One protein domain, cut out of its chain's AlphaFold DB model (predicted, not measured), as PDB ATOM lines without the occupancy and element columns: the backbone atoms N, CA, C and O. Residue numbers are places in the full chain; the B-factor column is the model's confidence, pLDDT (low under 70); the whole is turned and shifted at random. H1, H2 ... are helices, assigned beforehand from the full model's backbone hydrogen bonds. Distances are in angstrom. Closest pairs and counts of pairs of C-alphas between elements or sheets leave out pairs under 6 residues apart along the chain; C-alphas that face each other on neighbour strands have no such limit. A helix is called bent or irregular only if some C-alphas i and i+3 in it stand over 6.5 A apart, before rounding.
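Overview. This is residues 2 to 119 of the 1174 residues of the protein "Phosphonoacetaldehyde hydrolase" of Vibrio thalassae (UniProt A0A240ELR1). Helices joined in succession at steep angles make an elongated body: H1 packs on H2 at one end, H2 and H4 meet at their last residues in a corner, and H4 crosses the long H5, which runs along the length to the other end. The short H3 packs on H2, residues 105 to 110 of H5 stick out beyond a kink, and the last residues, 111 to 119, fold back toward the body. The printed part has 118 residues, with five named helices in the order H1 to H5 and no named strand; its class is all helix. It is compact, with a radius of gyration of the C-alphas of 14.4 A, and spans 49 by 31 by 23 A.

Along the chain. H1, residues 10 to 20, begins at C-alpha 10 (75.174, 99.602, 83.719) and is 15.7 A long. H2, residues 26 to 43, measures 25.4 A. H3 is residues 54 to 57, 5.0 A. H4, residues 68 to 79, measures 17.6 A and is irregular: C-alphas 69 and 72 are 7.9 A apart. H5, residues 88 to 110, measures 30.2 A, ending at C-alpha 110 (56.616, 108.724, 117.483); it has a kink of 59 degrees near residue 104 and is irregular, C-alphas 106 and 109 being 9.6 A apart.

Arrangement. H2 and H4 are the hubs, touching three helices each. With residues 29 to 37 alone H2 touches H1, closest C-alphas Ile 14 and Val 33 at 6.6 A, at a steep tilt of 47 degrees, opposite ways. H2 touches H3 with residues 31 to 39 alone, closest C-alphas Gly 35 and Gln 56, 4.2 A. H2 and H4 touch through residues 39 to 43 and 75 to 79 alone, closest C-alphas Ile 43 and Ser 79 at 4.3 A, at a steep tilt of 60 degrees, the same way. H3 and H4 only just touch, with 3 pairs of C-alphas within 8 A, closest Ala 54 and Asp 68, 5.4 A. H4 touches H5, closest C-alphas Tyr 74 and Ile 95 at 6.1 A, at a steep tilt of 56 degrees, opposite ways. H2 and H5 are apart. In H1 and H2 every O i to N i+4 pair is within hydrogen-bond range, in H4 6 of 8 and in H5 17 of 19; H3 is too short for such a pair.

Size, cuts and confidence. The C-alphas of Gly 2 and Ala 109, the two farthest apart, are 49.6 A apart. The printed part has no cut, no link is long, and no printed residue is under 70 in pLDDT.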
ATOM      1  N   GLY A   2      90.089 103.445  81.951       75.62
ATOM      2  CA  GLY A   2      90.487 102.572  83.065       75.62
ATOM      3  C   GLY A   2      89.315 102.023  83.886       75.62
ATOM      4  O   GLY A   2      89.562 101.196  84.747       75.62
ATOM      5  N   VAL A   3      88.082 102.450  83.584       81.38
ATOM      6  CA  VAL A   3      86.861 101.982  84.236       81.38
ATOM      7  C   VAL A   3      86.539 100.553  83.793       81.38
ATOM      8  O   VAL A   3      86.535 100.284  82.587       81.38
ATOM      9  N   THR A   4      86.301  99.652  84.743       82.75
ATOM     10  CA  THR A   4      86.025  98.219  84.527       82.75
ATOM     11  C   THR A   4      84.668  97.820  85.102       82.75
ATOM     12  O   THR A   4      84.168  98.511  85.977       82.75
ATOM     13  N   GLY A   5      84.084  96.717  84.620       79.62
ATOM     14  CA  GLY A   5      82.804  96.190  85.120       79.62
ATOM     15  C   GLY A   5      81.558  96.694  84.384       79.62
ATOM     16  O   GLY A   5      80.480  96.179  84.620       79.62
ATOM     17  N   LEU A   6      81.686  97.651  83.462       83.44
ATOM     18  CA  LEU A   6      80.567  98.129  82.643       83.44
ATOM     19  C   LEU A   6      80.019  97.044  81.705       83.44
ATOM     20  O   LEU A   6      80.789  96.395  80.989       83.44
ATOM     21  N   ASP A   7      78.696  96.936  81.628       83.06
ATOM     22  CA  ASP A   7      77.983  96.042  80.713       83.06
ATOM     23  C   ASP A   7      76.822  96.760  79.997       83.06
ATOM     24  O   ASP A   7      76.736  97.990  80.000       83.06
ATOM     25  N   MET A   8      75.954  96.011  79.309       82.44
ATOM     26  CA  MET A   8      74.845  96.607  78.554       82.44
ATOM     27  C   MET A   8      73.766  97.255  79.440       82.44
ATOM     28  O   MET A   8      73.028  98.091  78.922       82.44
ATOM     29  N   VAL A   9      73.697  96.909  80.728       80.31
ATOM     30  CA  VAL A   9      72.721  97.413  81.707       80.31
ATOM     31  C   VAL A   9      73.294  98.616  82.463       80.31
ATOM     32  O   VAL A   9      72.664  99.673  82.516       80.31
ATOM     33  N   SER A  10      74.532  98.523  82.957       80.81
ATOM     34  CA  SER A  10      75.174  99.602  83.719       80.81
ATOM     35  C   SER A  10      75.715 100.737  82.849       80.81
ATOM     36  O   SER A  10      75.738 101.892  83.280       80.81
ATOM     37  N   THR A  11      76.100 100.474  81.591       84.12
ATOM     38  CA  THR A  11      76.663 101.522  80.714       84.12
ATOM     39  C   THR A  11      75.703 102.692  80.471       84.12
ATOM     40  O   THR A  11      76.134 103.833  80.658       84.12
ATOM     41  N   PRO A  12      74.431 102.486  80.071       82.75
ATOM     42  CA  PRO A  12      73.500 103.596  79.866       82.75
ATOM     43  C   PRO A  12      73.243 104.415  81.141       82.75
ATOM     44  O   PRO A  12      73.234 105.644  81.078       82.75
ATOM     45  N   GLN A  13      73.104 103.755  82.295       83.06
ATOM     46  CA  GLN A  13      72.804 104.421  83.567       83.06
ATOM     47  C   GLN A  13      73.987 105.249  84.074       83.06
ATOM     48  O   GLN A  13      73.835 106.431  84.377       83.06
ATOM     49  N   ILE A  14      75.200 104.698  84.045       84.69
ATOM     50  CA  ILE A  14      76.410 105.411  84.475       84.69
ATOM     51  C   ILE A  14      76.712 106.603  83.557       84.69
ATOM     52  O   ILE A  14      77.148 107.655  84.024       84.69
ATOM     53  N   VAL A  15      76.440 106.490  82.251       83.62
ATOM     54  CA  VAL A  15      76.566 107.627  81.323       83.62
ATOM     55  C   VAL A  15      75.565 108.737  81.659       83.62
ATOM     56  O   VAL A  15      75.957 109.908  81.660       83.62
ATOM     57  N   ASN A  16      74.317 108.396  81.998       81.62
ATOM     58  CA  ASN A  16      73.327 109.372  82.464       81.62
ATOM     59  C   ASN A  16      73.765 110.048  83.778       81.62
ATOM     60  O   ASN A  16      73.646 111.265  83.900       81.62
ATOM     61  N   GLN A  17      74.362 109.307  84.716       80.50
ATOM     62  CA  GLN A  17      74.893 109.855  85.974       80.50
ATOM     63  C   GLN A  17      76.110 110.771  85.780       80.50
ATOM     64  O   GLN A  17      76.277 111.763  86.481       80.50
ATOM     65  N   ILE A  18      76.973 110.495  84.799       83.50
ATOM     66  CA  ILE A  18      78.051 111.431  84.444       83.50
ATOM     67  C   ILE A  18      77.452 112.745  83.914       83.50
ATOM     68  O   ILE A  18      77.999 113.821  84.166       83.50
ATOM     69  N   ALA A  19      76.323 112.670  83.200       82.56
ATOM     70  CA  ALA A  19      75.651 113.833  82.629       82.56
ATOM     71  C   ALA A  19      74.961 114.729  83.675       82.56
ATOM     72  O   ALA A  19      74.802 115.920  83.401       82.56
ATOM     73  N   THR A  20      74.617 114.219  84.868       78.62
ATOM     74  CA  THR A  20      74.113 115.053  85.982       78.62
ATOM     75  C   THR A  20      75.198 115.966  86.565       78.62
ATOM     76  O   THR A  20      74.891 116.997  87.156       78.62
ATOM     77  N   GLY A  21      76.476 115.637  86.342       79.12
ATOM     78  CA  GLY A  21      77.624 116.416  86.807       79.12
ATOM     79  C   GLY A  21      78.123 116.042  88.205       79.12
ATOM     80  O   GLY A  21      79.065 116.670  88.686       79.12
ATOM     81  N   GLU A  22      77.548 115.020  88.837       77.31
ATOM     82  CA  GLU A  22      77.910 114.606  90.198       77.31
ATOM     83  C   GLU A  22      79.122 113.656  90.229       77.31
ATOM     84  O   GLU A  22      79.987 113.757  91.104       77.31
ATOM     85  N   LEU A  23      79.289 112.812  89.203       83.50
ATOM     86  CA  LEU A  23      80.442 111.911  89.063       83.50
ATOM     87  C   LEU A  23      81.652 112.622  88.428       83.50
ATOM     88  O   LEU A  23      81.998 112.430  87.261       83.50
ATOM     89  N   THR A  24      82.320 113.470  89.210       81.12
ATOM     90  CA  THR A  24      83.364 114.398  88.718       81.12
ATOM     91  C   THR A  24      84.773 113.807  88.585       81.12
ATOM     92  O   THR A  24      85.670 114.457  88.039       81.12
ATOM     93  N   THR A  25      85.013 112.581  89.061       86.31
ATOM     94  CA  THR A  25      86.335 111.934  89.003       86.31
ATOM     95  C   THR A  25      86.244 110.513  88.459       86.31
ATOM     96  O   THR A  25      85.237 109.842  88.636       86.31
ATOM     97  N   ILE A  26      87.319 110.016  87.831       83.19
ATOM     98  CA  ILE A  26      87.379 108.622  87.344       83.19
ATOM     99  C   ILE A  26      87.185 107.626  88.498       83.19
ATOM    100  O   ILE A  26      86.580 106.583  88.292       83.19
ATOM    101  N   ALA A  27      87.664 107.959  89.703       82.81
ATOM    102  CA  ALA A  27      87.449 107.146  90.897       82.81
ATOM    103  C   ALA A  27      85.969 107.125  91.309       82.81
ATOM    104  O   ALA A  27      85.446 106.049  91.548       82.81
ATOM    105  N   ALA A  28      85.287 108.276  91.303       81.94
ATOM    106  CA  ALA A  28      83.848 108.349  91.567       81.94
ATOM    107  C   ALA A  28      83.028 107.597  90.507       81.94
ATOM    108  O   ALA A  28      82.101 106.884  90.855       81.94
ATOM    109  N   ILE A  29      83.414 107.680  89.227       84.50
ATOM    110  CA  ILE A  29      82.784 106.897  88.153       84.50
ATOM    111  C   ILE A  29      83.003 105.398  88.381       84.50
ATOM    112  O   ILE A  29      82.061 104.634  88.235       84.50
ATOM    113  N   GLN A  30      84.216 104.964  88.743       86.38
ATOM    114  CA  GLN A  30      84.472 103.554  89.050       86.38
ATOM    115  C   GLN A  30      83.653 103.090  90.260       86.38
ATOM    116  O   GLN A  30      83.024 102.048  90.169       86.38
ATOM    117  N   SER A  31      83.593 103.872  91.342       86.19
ATOM    118  CA  SER A  31      82.776 103.549  92.519       86.19
ATOM    119  C   SER A  31      81.279 103.506  92.207       86.19
ATOM    120  O   SER A  31      80.599 102.629  92.721       86.19
ATOM    121  N   ALA A  32      80.775 104.391  91.340       86.31
ATOM    122  CA  ALA A  32      79.393 104.349  90.871       86.31
ATOM    123  C   ALA A  32      79.120 103.113  90.001       86.31
ATOM    124  O   ALA A  32      78.073 102.500  90.136       86.31
ATOM    125  N   VAL A  33      80.060 102.714  89.132       87.81
ATOM    126  CA  VAL A  33      79.956 101.464  88.354       87.81
ATOM    127  C   VAL A  33      79.951 100.257  89.282       87.81
ATOM    128  O   VAL A  33      79.086  99.402  89.147       87.81
ATOM    129  N   ASP A  34      80.883 100.203  90.231       86.25
ATOM    130  CA  ASP A  34      80.986  99.112  91.201       86.25
ATOM    131  C   ASP A  34      79.733  99.044  92.087       86.25
ATOM    132  O   ASP A  34      79.252  97.955  92.374       86.25
ATOM    133  N   GLY A  35      79.186 100.196  92.485       86.69
ATOM    134  CA  GLY A  35      77.963 100.290  93.276       86.69
ATOM    135  C   GLY A  35      76.699  99.936  92.499       86.69
ATOM    136  O   GLY A  35      75.899  99.148  92.983       86.69
ATOM    137  N   PHE A  36      76.541 100.442  91.271       87.88
ATOM    138  CA  PHE A  36      75.397 100.111  90.415       87.88
ATOM    139  C   PHE A  36      75.400  98.629  90.048       87.88
ATOM    140  O   PHE A  36      74.361  97.984  90.083       87.88
ATOM    141  N   ASN A  37      76.571  98.076  89.727       86.69
ATOM    142  CA  ASN A  37      76.704  96.654  89.446       86.69
ATOM    143  C   ASN A  37      76.435  95.799  90.684       86.69
ATOM    144  O   ASN A  37      75.825  94.756  90.525       86.69
ATOM    145  N   ALA A  38      76.865  96.223  91.878       85.12
ATOM    146  CA  ALA A  38      76.530  95.521  93.118       85.12
ATOM    147  C   ALA A  38      75.010  95.504  93.353       85.12
ATOM    148  O   ALA A  38      74.459  94.460  93.654       85.12
ATOM    149  N   ILE A  39      74.316  96.624  93.114       88.56
ATOM    150  CA  ILE A  39      72.849  96.684  93.212       88.56
ATOM    151  C   ILE A  39      72.173  95.790  92.162       88.56
ATOM    152  O   ILE A  39      71.244  95.064  92.485       88.56
ATOM    153  N   VAL A  40      72.614  95.838  90.900       86.75
ATOM    154  CA  VAL A  40      72.063  94.975  89.837       86.75
ATOM    155  C   VAL A  40      72.304  93.498  90.146       86.75
ATOM    156  O   VAL A  40      71.435  92.673  89.892       86.75
ATOM    157  N   GLU A  41      73.466  93.169  90.702       86.38
ATOM    158  CA  GLU A  41      73.811  91.812  91.119       86.38
ATOM    159  C   GLU A  41      72.919  91.329  92.271       86.38
ATOM    160  O   GLU A  41      72.383  90.221  92.187       86.38
ATOM    161  N   ASP A  42      72.662  92.188  93.263       86.12
ATOM    162  CA  ASP A  42      71.710  91.915  94.342       86.12
ATOM    163  C   ASP A  42      70.292  91.669  93.795       86.12
ATOM    164  O   ASP A  42      69.642  90.697  94.183       86.12
ATOM    165  N   ILE A  43      69.830  92.505  92.854       85.94
ATOM    166  CA  ILE A  43      68.521  92.373  92.189       85.94
ATOM    167  C   ILE A  43      68.415  91.054  91.417       85.94
ATOM    168  O   ILE A  43      67.412  90.348  91.513       85.94
ATOM    169  N   ASP A  44      69.458  90.685  90.671       84.00
ATOM    170  CA  ASP A  44      69.479  89.488  89.826       84.00
ATOM    171  C   ASP A  44      69.815  88.196  90.616       84.00
ATOM    172  O   ASP A  44      70.163  87.164  90.026       84.00
ATOM    173  N   GLY A  45      69.663  88.218  91.947       78.25
ATOM    174  CA  GLY A  45      69.662  87.033  92.810       78.25
ATOM    175  C   GLY A  45      70.869  86.868  93.737       78.25
ATOM    176  O   GLY A  45      71.033  85.763  94.263       78.25
ATOM    177  N   ASN A  46      71.692  87.909  93.932       82.31
ATOM    178  CA  ASN A  46      72.817  87.959  94.882       82.31
ATOM    179  C   ASN A  46      73.689  86.688  94.845       82.31
ATOM    180  O   ASN A  46      73.749  85.869  95.771       82.31
ATOM    181  N   SER A  47      74.327  86.481  93.702       78.31
ATOM    182  CA  SER A  47      75.138  85.307  93.395       78.31
ATOM    183  C   SER A  47      76.423  85.201  94.221       78.31
ATOM    184  O   SER A  47      76.946  84.089  94.382       78.31
ATOM    185  N   ASP A  48      76.945  86.317  94.738       78.69
ATOM    186  CA  ASP A  48      78.168  86.345  95.548       78.69
ATOM    187  C   ASP A  48      77.922  86.290  97.069       78.69
ATOM    188  O   ASP A  48      78.849  85.996  97.838       78.69
ATOM    189  N   GLY A  49      76.667  86.452  97.495       77.81
ATOM    190  CA  GLY A  49      76.233  86.392  98.886       77.81
ATOM    191  C   GLY A  49      76.601  87.630  99.709       77.81
ATOM    192  O   GLY A  49      76.550  87.557 100.943       77.81
ATOM    193  N   THR A  50      77.005  88.738  99.076       83.81
ATOM    194  CA  THR A  50      77.380  89.998  99.730       83.81
ATOM    195  C   THR A  50      76.542  91.172  99.236       83.81
ATOM    196  O   THR A  50      76.702  91.633  98.119       83.81
ATOM    197  N   LEU A  51      75.708  91.715 100.128       86.75
ATOM    198  CA  LEU A  51      74.848  92.860  99.815       86.75
ATOM    199  C   LEU A  51      75.653  94.124  99.488       86.75
ATOM    200  O   LEU A  51      76.691  94.399 100.110       86.75
ATOM    201  N   ALA A  52      75.118  94.946  98.588       85.69
ATOM    202  CA  ALA A  52      75.616  96.276  98.288       85.69
ATOM    203  C   ALA A  52      75.687  97.124  99.568       85.69
ATOM    204  O   ALA A  52      74.699  97.385 100.258       85.69
ATOM    205  N   THR A  53      76.890  97.594  99.891       88.31
ATOM    206  CA  THR A  53      77.102  98.439 101.070       88.31
ATOM    207  C   THR A  53      76.487  99.824 100.872       88.31
ATOM    208  O   THR A  53      76.423 100.340  99.757       88.31
ATOM    209  N   ALA A  54      76.132 100.510 101.959       86.75
ATOM    210  CA  ALA A  54      75.613 101.879 101.887       86.75
ATOM    211  C   ALA A  54      76.595 102.835 101.181       86.75
ATOM    212  O   ALA A  54      76.182 103.738 100.460       86.75
ATOM    213  N   ALA A  55      77.906 102.599 101.310       84.81
ATOM    214  CA  ALA A  55      78.930 103.342 100.577       84.81
ATOM    215  C   ALA A  55      78.916 103.071  99.060       84.81
ATOM    216  O   ALA A  55      79.241 103.968  98.286       84.81
ATOM    217  N   GLN A  56      78.558 101.855  98.640       89.44
ATOM    218  CA  GLN A  56      78.366 101.496  97.232       89.44
ATOM    219  C   GLN A  56      77.071 102.100  96.674       89.44
ATOM    220  O   GLN A  56      77.095 102.634  95.568       89.44
ATOM    221  N   ILE A  57      75.980 102.102  97.443       89.56
ATOM    222  CA  ILE A  57      74.707 102.719  97.033       89.56
ATOM    223  C   ILE A  57      74.854 104.250  96.935       89.56
ATOM    224  O   ILE A  57      74.554 104.834  95.896       89.56
ATOM    225  N   ASN A  58      75.442 104.894  97.949       88.31
ATOM    226  CA  ASN A  58      75.729 106.338  97.953       88.31
ATOM    227  C   ASN A  58      76.814 106.768  96.949       88.31
ATOM    228  O   ASN A  58      77.115 107.956  96.824       88.31
ATOM    229  N   ALA A  59      77.469 105.827  96.261       85.56
ATOM    230  CA  ALA A  59      78.395 106.170  95.186       85.56
ATOM    231  C   ALA A  59      77.662 106.598  93.903       85.56
ATOM    232  O   ALA A  59      78.295 107.164  93.007       85.56
ATOM    233  N   LEU A  60      76.354 106.330  93.803       86.56
ATOM    234  CA  LEU A  60      75.508 106.725  92.682       86.56
ATOM    235  C   LEU A  60      75.068 108.188  92.784       86.56
ATOM    236  O   LEU A  60      74.806 108.711  93.862       86.56
ATOM    237  N   ALA A  61      74.948 108.850  91.631       79.81
ATOM    238  CA  ALA A  61      74.478 110.234  91.571       79.81
ATOM    239  C   ALA A  61      73.025 110.363  92.077       79.81
ATOM    240  O   ALA A  61      72.157 109.597  91.651       79.81
ATOM    241  N   GLY A  62      72.766 111.350  92.935       80.06
ATOM    242  CA  GLY A  62      71.466 111.667  93.528       80.06
ATOM    243  C   GLY A  62      71.150 110.938  94.834       80.06
ATOM    244  O   GLY A  62      70.136 111.253  95.443       80.06
ATOM    245  N   ILE A  63      72.002 110.008  95.282       84.69
ATOM    246  CA  ILE A  63      71.755 109.166  96.461       84.69
ATOM    247  C   ILE A  63      72.850 109.438  97.497       84.69
ATOM    248  O   ILE A  63      74.025 109.178  97.248       84.69
ATOM    249  N   SER A  64      72.478 109.987  98.655       81.75
ATOM    250  CA  SER A  64      73.427 110.297  99.741       81.75
ATOM    251  C   SER A  64      73.031 109.764 101.110       81.75
ATOM    252  O   SER A  64      73.823 109.861 102.051       81.75
ATOM    253  N   ASP A  65      71.825 109.219 101.221       84.94
ATOM    254  CA  ASP A  65      71.178 109.004 102.509       84.94
ATOM    255  C   ASP A  65      71.121 107.516 102.881       84.94
ATOM    256  O   ASP A  65      70.530 107.156 103.896       84.94
ATOM    257  N   ALA A  66      71.781 106.639 102.111       87.44
ATOM    258  CA  ALA A  66      71.924 105.243 102.499       87.44
ATOM    259  C   ALA A  66      72.834 105.134 103.736       87.44
ATOM    260  O   ALA A  66      73.935 105.690 103.763       87.44
ATOM    261  N   ILE A  67      72.418 104.391 104.758       89.12
ATOM    262  CA  ILE A  67      73.185 104.193 105.994       89.12
ATOM    263  C   ILE A  67      73.464 102.719 106.266       89.12
ATOM    264  O   ILE A  67      72.692 101.835 105.902       89.12
ATOM    265  N   ASP A  68      74.581 102.445 106.941       84.75
ATOM    266  CA  ASP A  68      75.049 101.073 107.162       84.75
ATOM    267  C   ASP A  68      74.047 100.200 107.936       84.75
ATOM    268  O   ASP A  68      73.987  98.997 107.703       84.75
ATOM    269  N   SER A  69      73.240 100.786 108.827       84.88
ATOM    270  CA  SER A  69      72.247 100.051 109.620       84.88
ATOM    271  C   SER A  69      71.059  99.525 108.812       84.88
ATOM    272  O   SER A  69      70.412  98.589 109.272       84.88
ATOM    273  N   ASN A  70      70.794 100.084 107.626       88.69
ATOM    274  CA  ASN A  70      69.614  99.769 106.810       88.69
ATOM    275  C   ASN A  70      69.971  98.948 105.555       88.69
ATOM    276  O   ASN A  70      69.100  98.674 104.734       88.69
ATOM    277  N   GLN A  71      71.236  98.527 105.401       86.44
ATOM    278  CA  GLN A  71      71.736  97.834 104.201       86.44
ATOM    279  C   GLN A  71      70.908  96.604 103.808       86.44
ATOM    280  O   GLN A  71      70.669  96.385 102.624       86.44
ATOM    281  N   SER A  72      70.431  95.827 104.784       84.12
ATOM    282  CA  SER A  72      69.570  94.672 104.519       84.12
ATOM    283  C   SER A  72      68.208  95.062 103.946       84.12
ATOM    284  O   SER A  72      67.719  94.378 103.058       84.12
ATOM    285  N   LEU A  73      67.623  96.169 104.416       85.12
ATOM    286  CA  LEU A  73      66.329  96.663 103.937       85.12
ATOM    287  C   LEU A  73      66.446  97.300 102.553       85.12
ATOM    288  O   LEU A  73      65.555  97.131 101.729       85.12
ATOM    289  N   TYR A  74      67.561  97.981 102.264       87.44
ATOM    290  CA  TYR A  74      67.815  98.485 100.914       87.44
ATOM    291  C   TYR A  74      67.905  97.347  99.910       87.44
ATOM    292  O   TYR A  74      67.289  97.430  98.857       87.44
ATOM    293  N   ALA A  75      68.646  96.284 100.228       84.62
ATOM    294  CA  ALA A  75      68.733  95.130  99.342       84.62
ATOM    295  C   ALA A  75      67.354  94.505  99.084       84.62
ATOM    296  O   ALA A  75      67.038  94.160  97.949       84.62
ATOM    297  N   GLU A  76      66.519  94.418 100.120       85.38
ATOM    298  CA  GLU A  76      65.158  93.901 100.010       85.38
ATOM    299  C   GLU A  76      64.274  94.780  99.111       85.38
ATOM    300  O   GLU A  76      63.721  94.288  98.128       85.38
ATOM    301  N   ALA A  77      64.206  96.088  99.374       86.75
ATOM    302  CA  ALA A  77      63.424  97.032  98.575       86.75
ATOM    303  C   ALA A  77      63.902  97.088  97.116       86.75
ATOM    304  O   ALA A  77      63.095  97.063  96.189       86.75
ATOM    305  N   LEU A  78      65.219  97.110  96.898       85.44
ATOM    306  CA  LEU A  78      65.797  97.168  95.557       85.44
ATOM    307  C   LEU A  78      65.542  95.886  94.766       85.44
ATOM    308  O   LEU A  78      65.327  95.988  93.563       85.44
ATOM    309  N   SER A  79      65.496  94.716  95.415       84.75
ATOM    310  CA  SER A  79      65.223  93.429  94.752       84.75
ATOM    311  C   SER A  79      63.858  93.355  94.055       84.75
ATOM    312  O   SER A  79      63.670  92.528  93.165       84.75
ATOM    313  N   SER A  80      62.919  94.238  94.414       82.00
ATOM    314  CA  SER A  80      61.618  94.372  93.743       82.00
ATOM    315  C   SER A  80      61.685  95.122  92.403       82.00
ATOM    316  O   SER A  80      60.739  95.084  91.615       82.00
ATOM    317  N   LEU A  81      62.796  95.812  92.130       86.31
ATOM    318  CA  LEU A  81      62.986  96.611  90.926       86.31
ATOM    319  C   LEU A  81      63.541  95.754  89.786       86.31
ATOM    320  O   LEU A  81      64.320  94.828  89.980       86.31
ATOM    321  N   GLU A  82      63.202  96.106  88.550       85.88
ATOM    322  CA  GLU A  82      63.712  95.392  87.380       85.88
ATOM    323  C   GLU A  82      65.080  95.938  86.940       85.88
ATOM    324  O   GLU A  82      65.198  97.078  86.480       85.88
ATOM    325  N   SER A  83      66.120  95.097  86.979       81.56
ATOM    326  CA  SER A  83      67.501  95.471  86.618       81.56
ATOM    327  C   SER A  83      67.636  96.097  85.221       81.56
ATOM    328  O   SER A  83      68.450  96.997  85.012       81.56
ATOM    329  N   GLN A  84      66.802  95.687  84.258       80.44
ATOM    330  CA  GLN A  84      66.831  96.190  82.877       80.44
ATOM    331  C   GLN A  84      66.248  97.600  82.709       80.44
ATOM    332  O   GLN A  84      66.575  98.271  81.723       80.44
ATOM    333  N   THR A  85      65.383  98.043  83.626       83.69
ATOM    334  CA  THR A  85      64.696  99.343  83.568       83.69
ATOM    335  C   THR A  85      65.104 100.276  84.712       83.69
ATOM    336  O   THR A  85      64.720 101.446  84.697       83.69
ATOM    337  N   LEU A  86      65.952  99.796  85.631       85.50
ATOM    338  CA  LEU A  86      66.414 100.472  86.839       85.50
ATOM    339  C   LEU A  86      66.992 101.869  86.582       85.50
ATOM    340  O   LEU A  86      67.962 102.041  85.839       85.50
ATOM    341  N   THR A  87      66.429 102.870  87.255       85.06
ATOM    342  CA  THR A  87      66.905 104.258  87.250       85.06
ATOM    343  C   THR A  87      67.378 104.694  88.632       85.06
ATOM    344  O   THR A  87      66.902 104.208  89.654       85.06
ATOM    345  N   ASN A  88      68.265 105.690  88.679       82.31
ATOM    346  CA  ASN A  88      68.697 106.290  89.944       82.31
ATOM    347  C   ASN A  88      67.554 106.907  90.751       82.31
ATOM    348  O   ASN A  88      67.666 106.964  91.967       82.31
ATOM    349  N   GLN A  89      66.479 107.362  90.096       85.44
ATOM    350  CA  GLN A  89      65.314 107.891  90.800       85.44
ATOM    351  C   GLN A  89      64.587 106.769  91.546       85.44
ATOM    352  O   GLN A  89      64.357 106.916  92.732       85.44
ATOM    353  N   GLN A  90      64.345 105.621  90.901       87.38
ATOM    354  CA  GLN A  90      63.747 104.454  91.567       87.38
ATOM    355  C   GLN A  90      64.614 103.942  92.723       87.38
ATOM    356  O   GLN A  90      64.086 103.620  93.780       87.38
ATOM    357  N   ILE A  91      65.944 103.914  92.550       87.31
ATOM    358  CA  ILE A  91      66.864 103.572  93.645       87.31
ATOM    359  C   ILE A  91      66.745 104.621  94.761       87.31
ATOM    360  O   ILE A  91      66.587 104.254  95.913       87.31
ATOM    361  N   SER A  92      66.786 105.920  94.445       87.62
ATOM    362  CA  SER A  92      66.679 106.991  95.444       87.62
ATOM    363  C   SER A  92      65.359 106.949  96.211       87.62
ATOM    364  O   SER A  92      65.384 107.076  97.431       87.62
ATOM    365  N   ASP A  93      64.237 106.755  95.519       88.75
ATOM    366  CA  ASP A  93      62.903 106.676  96.117       88.75
ATOM    367  C   ASP A  93      62.812 105.463  97.055       88.75
ATOM    368  O   ASP A  93      62.369 105.607  98.191       88.75
ATOM    369  N   ALA A  94      63.334 104.302  96.639       88.25
ATOM    370  CA  ALA A  94      63.416 103.111  97.483       88.25
ATOM    371  C   ALA A  94      64.311 103.328  98.719       88.25
ATOM    372  O   ALA A  94      63.946 102.924  99.819       88.25
ATOM    373  N   ILE A  95      65.468 103.988  98.581       90.19
ATOM    374  CA  ILE A  95      66.367 104.283  99.714       90.19
ATOM    375  C   ILE A  95      65.716 105.261 100.703       90.19
ATOM    376  O   ILE A  95      65.804 105.041 101.913       90.19
ATOM    377  N   SER A  96      65.073 106.322 100.209       89.38
ATOM    378  CA  SER A  96      64.336 107.281 101.040       89.38
ATOM    379  C   SER A  96      63.185 106.599 101.776       89.38
ATOM    380  O   SER A  96      63.151 106.656 103.002       89.38
ATOM    381  N   ALA A  97      62.346 105.845 101.064       90.25
ATOM    382  CA  ALA A  97      61.244 105.102 101.665       90.25
ATOM    383  C   ALA A  97      61.722 104.069 102.702       90.25
ATOM    384  O   ALA A  97      61.123 103.951 103.767       90.25
ATOM    385  N   VAL A  98      62.840 103.371 102.459       90.25
ATOM    386  CA  VAL A  98      63.436 102.449 103.447       90.25
ATOM    387  C   VAL A  98      63.942 103.188 104.687       90.25
ATOM    388  O   VAL A  98      63.884 102.649 105.792       90.25
ATOM    389  N   ASN A  99      64.459 104.408 104.544       89.38
ATOM    390  CA  ASN A  99      64.876 105.213 105.690       89.38
ATOM    391  C   ASN A  99      63.692 105.676 106.532       89.38
ATOM    392  O   ASN A  99      63.770 105.598 107.759       89.38
ATOM    393  N   ASP A 100      62.613 106.102 105.881       89.50
ATOM    394  CA  ASP A 100      61.372 106.471 106.557       89.50
ATOM    395  C   ASP A 100      60.754 105.237 107.233       89.50
ATOM    396  O   ASP A 100      60.418 105.281 108.417       89.50
ATOM    397  N   LEU A 101      60.756 104.081 106.559       89.62
ATOM    398  CA  LEU A 101      60.373 102.794 107.143       89.62
ATOM    399  C   LEU A 101      61.227 102.437 108.368       89.62
ATOM    400  O   LEU A 101      60.694 102.025 109.396       89.62
ATOM    401  N   ALA A 102      62.547 102.616 108.299       87.38
ATOM    402  CA  ALA A 102      63.442 102.354 109.423       87.38
ATOM    403  C   ALA A 102      63.193 103.300 110.615       87.38
ATOM    404  O   ALA A 102      63.333 102.868 111.762       87.38
ATOM    405  N   ASP A 103      62.800 104.559 110.371       86.81
ATOM    406  CA  ASP A 103      62.373 105.495 111.423       86.81
ATOM    407  C   ASP A 103      61.081 105.008 112.099       86.81
ATOM    408  O   ASP A 103      61.008 104.954 113.330       86.81
ATOM    409  N   PHE A 104      60.101 104.555 111.309       87.81
ATOM    410  CA  PHE A 104      58.870 103.943 111.821       87.81
ATOM    411  C   PHE A 104      59.122 102.658 112.615       87.81
ATOM    412  O   PHE A 104      58.579 102.514 113.709       87.81
ATOM    413  N   ILE A 105      59.988 101.761 112.138       85.56
ATOM    414  CA  ILE A 105      60.359 100.534 112.864       85.56
ATOM    415  C   ILE A 105      61.031 100.874 114.206       85.56
ATOM    416  O   ILE A 105      60.800 100.199 115.210       85.56
ATOM    417  N   ALA A 106      61.868 101.915 114.248       85.25
ATOM    418  CA  ALA A 106      62.625 102.277 115.446       85.25
ATOM    419  C   ALA A 106      61.808 103.070 116.482       85.25
ATOM    420  O   ALA A 106      62.035 102.913 117.685       85.25
ATOM    421  N   ASN A 107      60.900 103.941 116.031       84.94
ATOM    422  CA  ASN A 107      60.231 104.941 116.873       84.94
ATOM    423  C   ASN A 107      58.699 104.784 116.940       84.94
ATOM    424  O   ASN A 107      58.047 105.478 117.732       84.94
ATOM    425  N   GLY A 108      58.124 103.865 116.161       84.75
ATOM    426  CA  GLY A 108      56.693 103.576 116.112       84.75
ATOM    427  C   GLY A 108      55.852 104.812 115.800       84.75
ATOM    428  O   GLY A 108      56.223 105.642 114.975       84.75
ATOM    429  N   ALA A 109      54.750 105.004 116.530       78.25
ATOM    430  CA  ALA A 109      53.884 106.184 116.389       78.25
ATOM    431  C   ALA A 109      54.574 107.536 116.703       78.25
ATOM    432  O   ALA A 109      53.982 108.590 116.478       78.25
ATOM    433  N   ASN A 110      55.804 107.525 117.241       82.88
ATOM    434  CA  ASN A 110      56.616 108.724 117.483       82.88
ATOM    435  C   ASN A 110      57.676 108.966 116.392       82.88
ATOM    436  O   ASN A 110      58.588 109.769 116.615       82.88
ATOM    437  N   ALA A 111      57.596 108.265 115.257       85.00
ATOM    438  CA  ALA A 111      58.443 108.524 114.100       85.00
ATOM    439  C   ALA A 111      58.347 109.989 113.655       85.00
ATOM    440  O   ALA A 111      57.331 110.668 113.832       85.00
ATOM    441  N   THR A 112      59.454 110.499 113.130       82.56
ATOM    442  CA  THR A 112      59.557 111.880 112.648       82.56
ATOM    443  C   THR A 112      59.262 112.004 111.159       82.56
ATOM    444  O   THR A 112      58.892 113.092 110.712       82.56
ATOM    445  N   ALA A 113      59.406 110.903 110.421       82.00
ATOM    446  CA  ALA A 113      58.957 110.743 109.046       82.00
ATOM    447  C   ALA A 113      57.454 110.407 108.964       82.00
ATOM    448  O   ALA A 113      56.823 110.050 109.960       82.00
ATOM    449  N   THR A 114      56.882 110.507 107.765       84.12
ATOM    450  CA  THR A 114      55.564 109.952 107.409       84.12
ATOM    451  C   THR A 114      55.766 108.812 106.419       84.12
ATOM    452  O   THR A 114      56.754 108.834 105.701       84.12
ATOM    453  N   LEU A 115      54.858 107.836 106.398       87.25
ATOM    454  CA  LEU A 115      54.819 106.800 105.366       87.25
ATOM    455  C   LEU A 115      53.525 106.949 104.567       87.25
ATOM    456  O   LEU A 115      52.430 106.840 105.123       87.25
ATOM    457  N   GLU A 116      53.658 107.213 103.272       89.31
ATOM    458  CA  GLU A 116      52.566 107.333 102.306       89.31
ATOM    459  C   GLU A 116      52.525 106.122 101.348       89.31
ATOM    460  O   GLU A 116      53.483 105.355 101.221       89.31
ATOM    461  N   GLN A 117      51.399 105.935 100.646       91.19
ATOM    462  CA  GLN A 117      51.189 104.798  99.733       91.19
ATOM    463  C   GLN A 117      52.304 104.669  98.679       91.19
ATOM    464  O   GLN A 117      52.833 103.584  98.455       91.19
ATOM    465  N   ASN A 118      52.688 105.781  98.053       88.81
ATOM    466  CA  ASN A 118      53.726 105.835  97.023       88.81
ATOM    467  C   ASN A 118      55.122 105.463  97.549       88.81
ATOM    468  O   ASN A 118      55.954 104.998  96.774       88.81
ATOM    469  N   GLU A 119      55.398 105.675  98.837       90.00
ATOM    470  CA  GLU A 119      56.676 105.309  99.461       90.00
ATOM    471  C   GLU A 119      56.741 103.799  99.707       90.00
ATOM    472  O   GLU A 119      57.746 103.163  99.399       90.00
TER     473      GLU A 119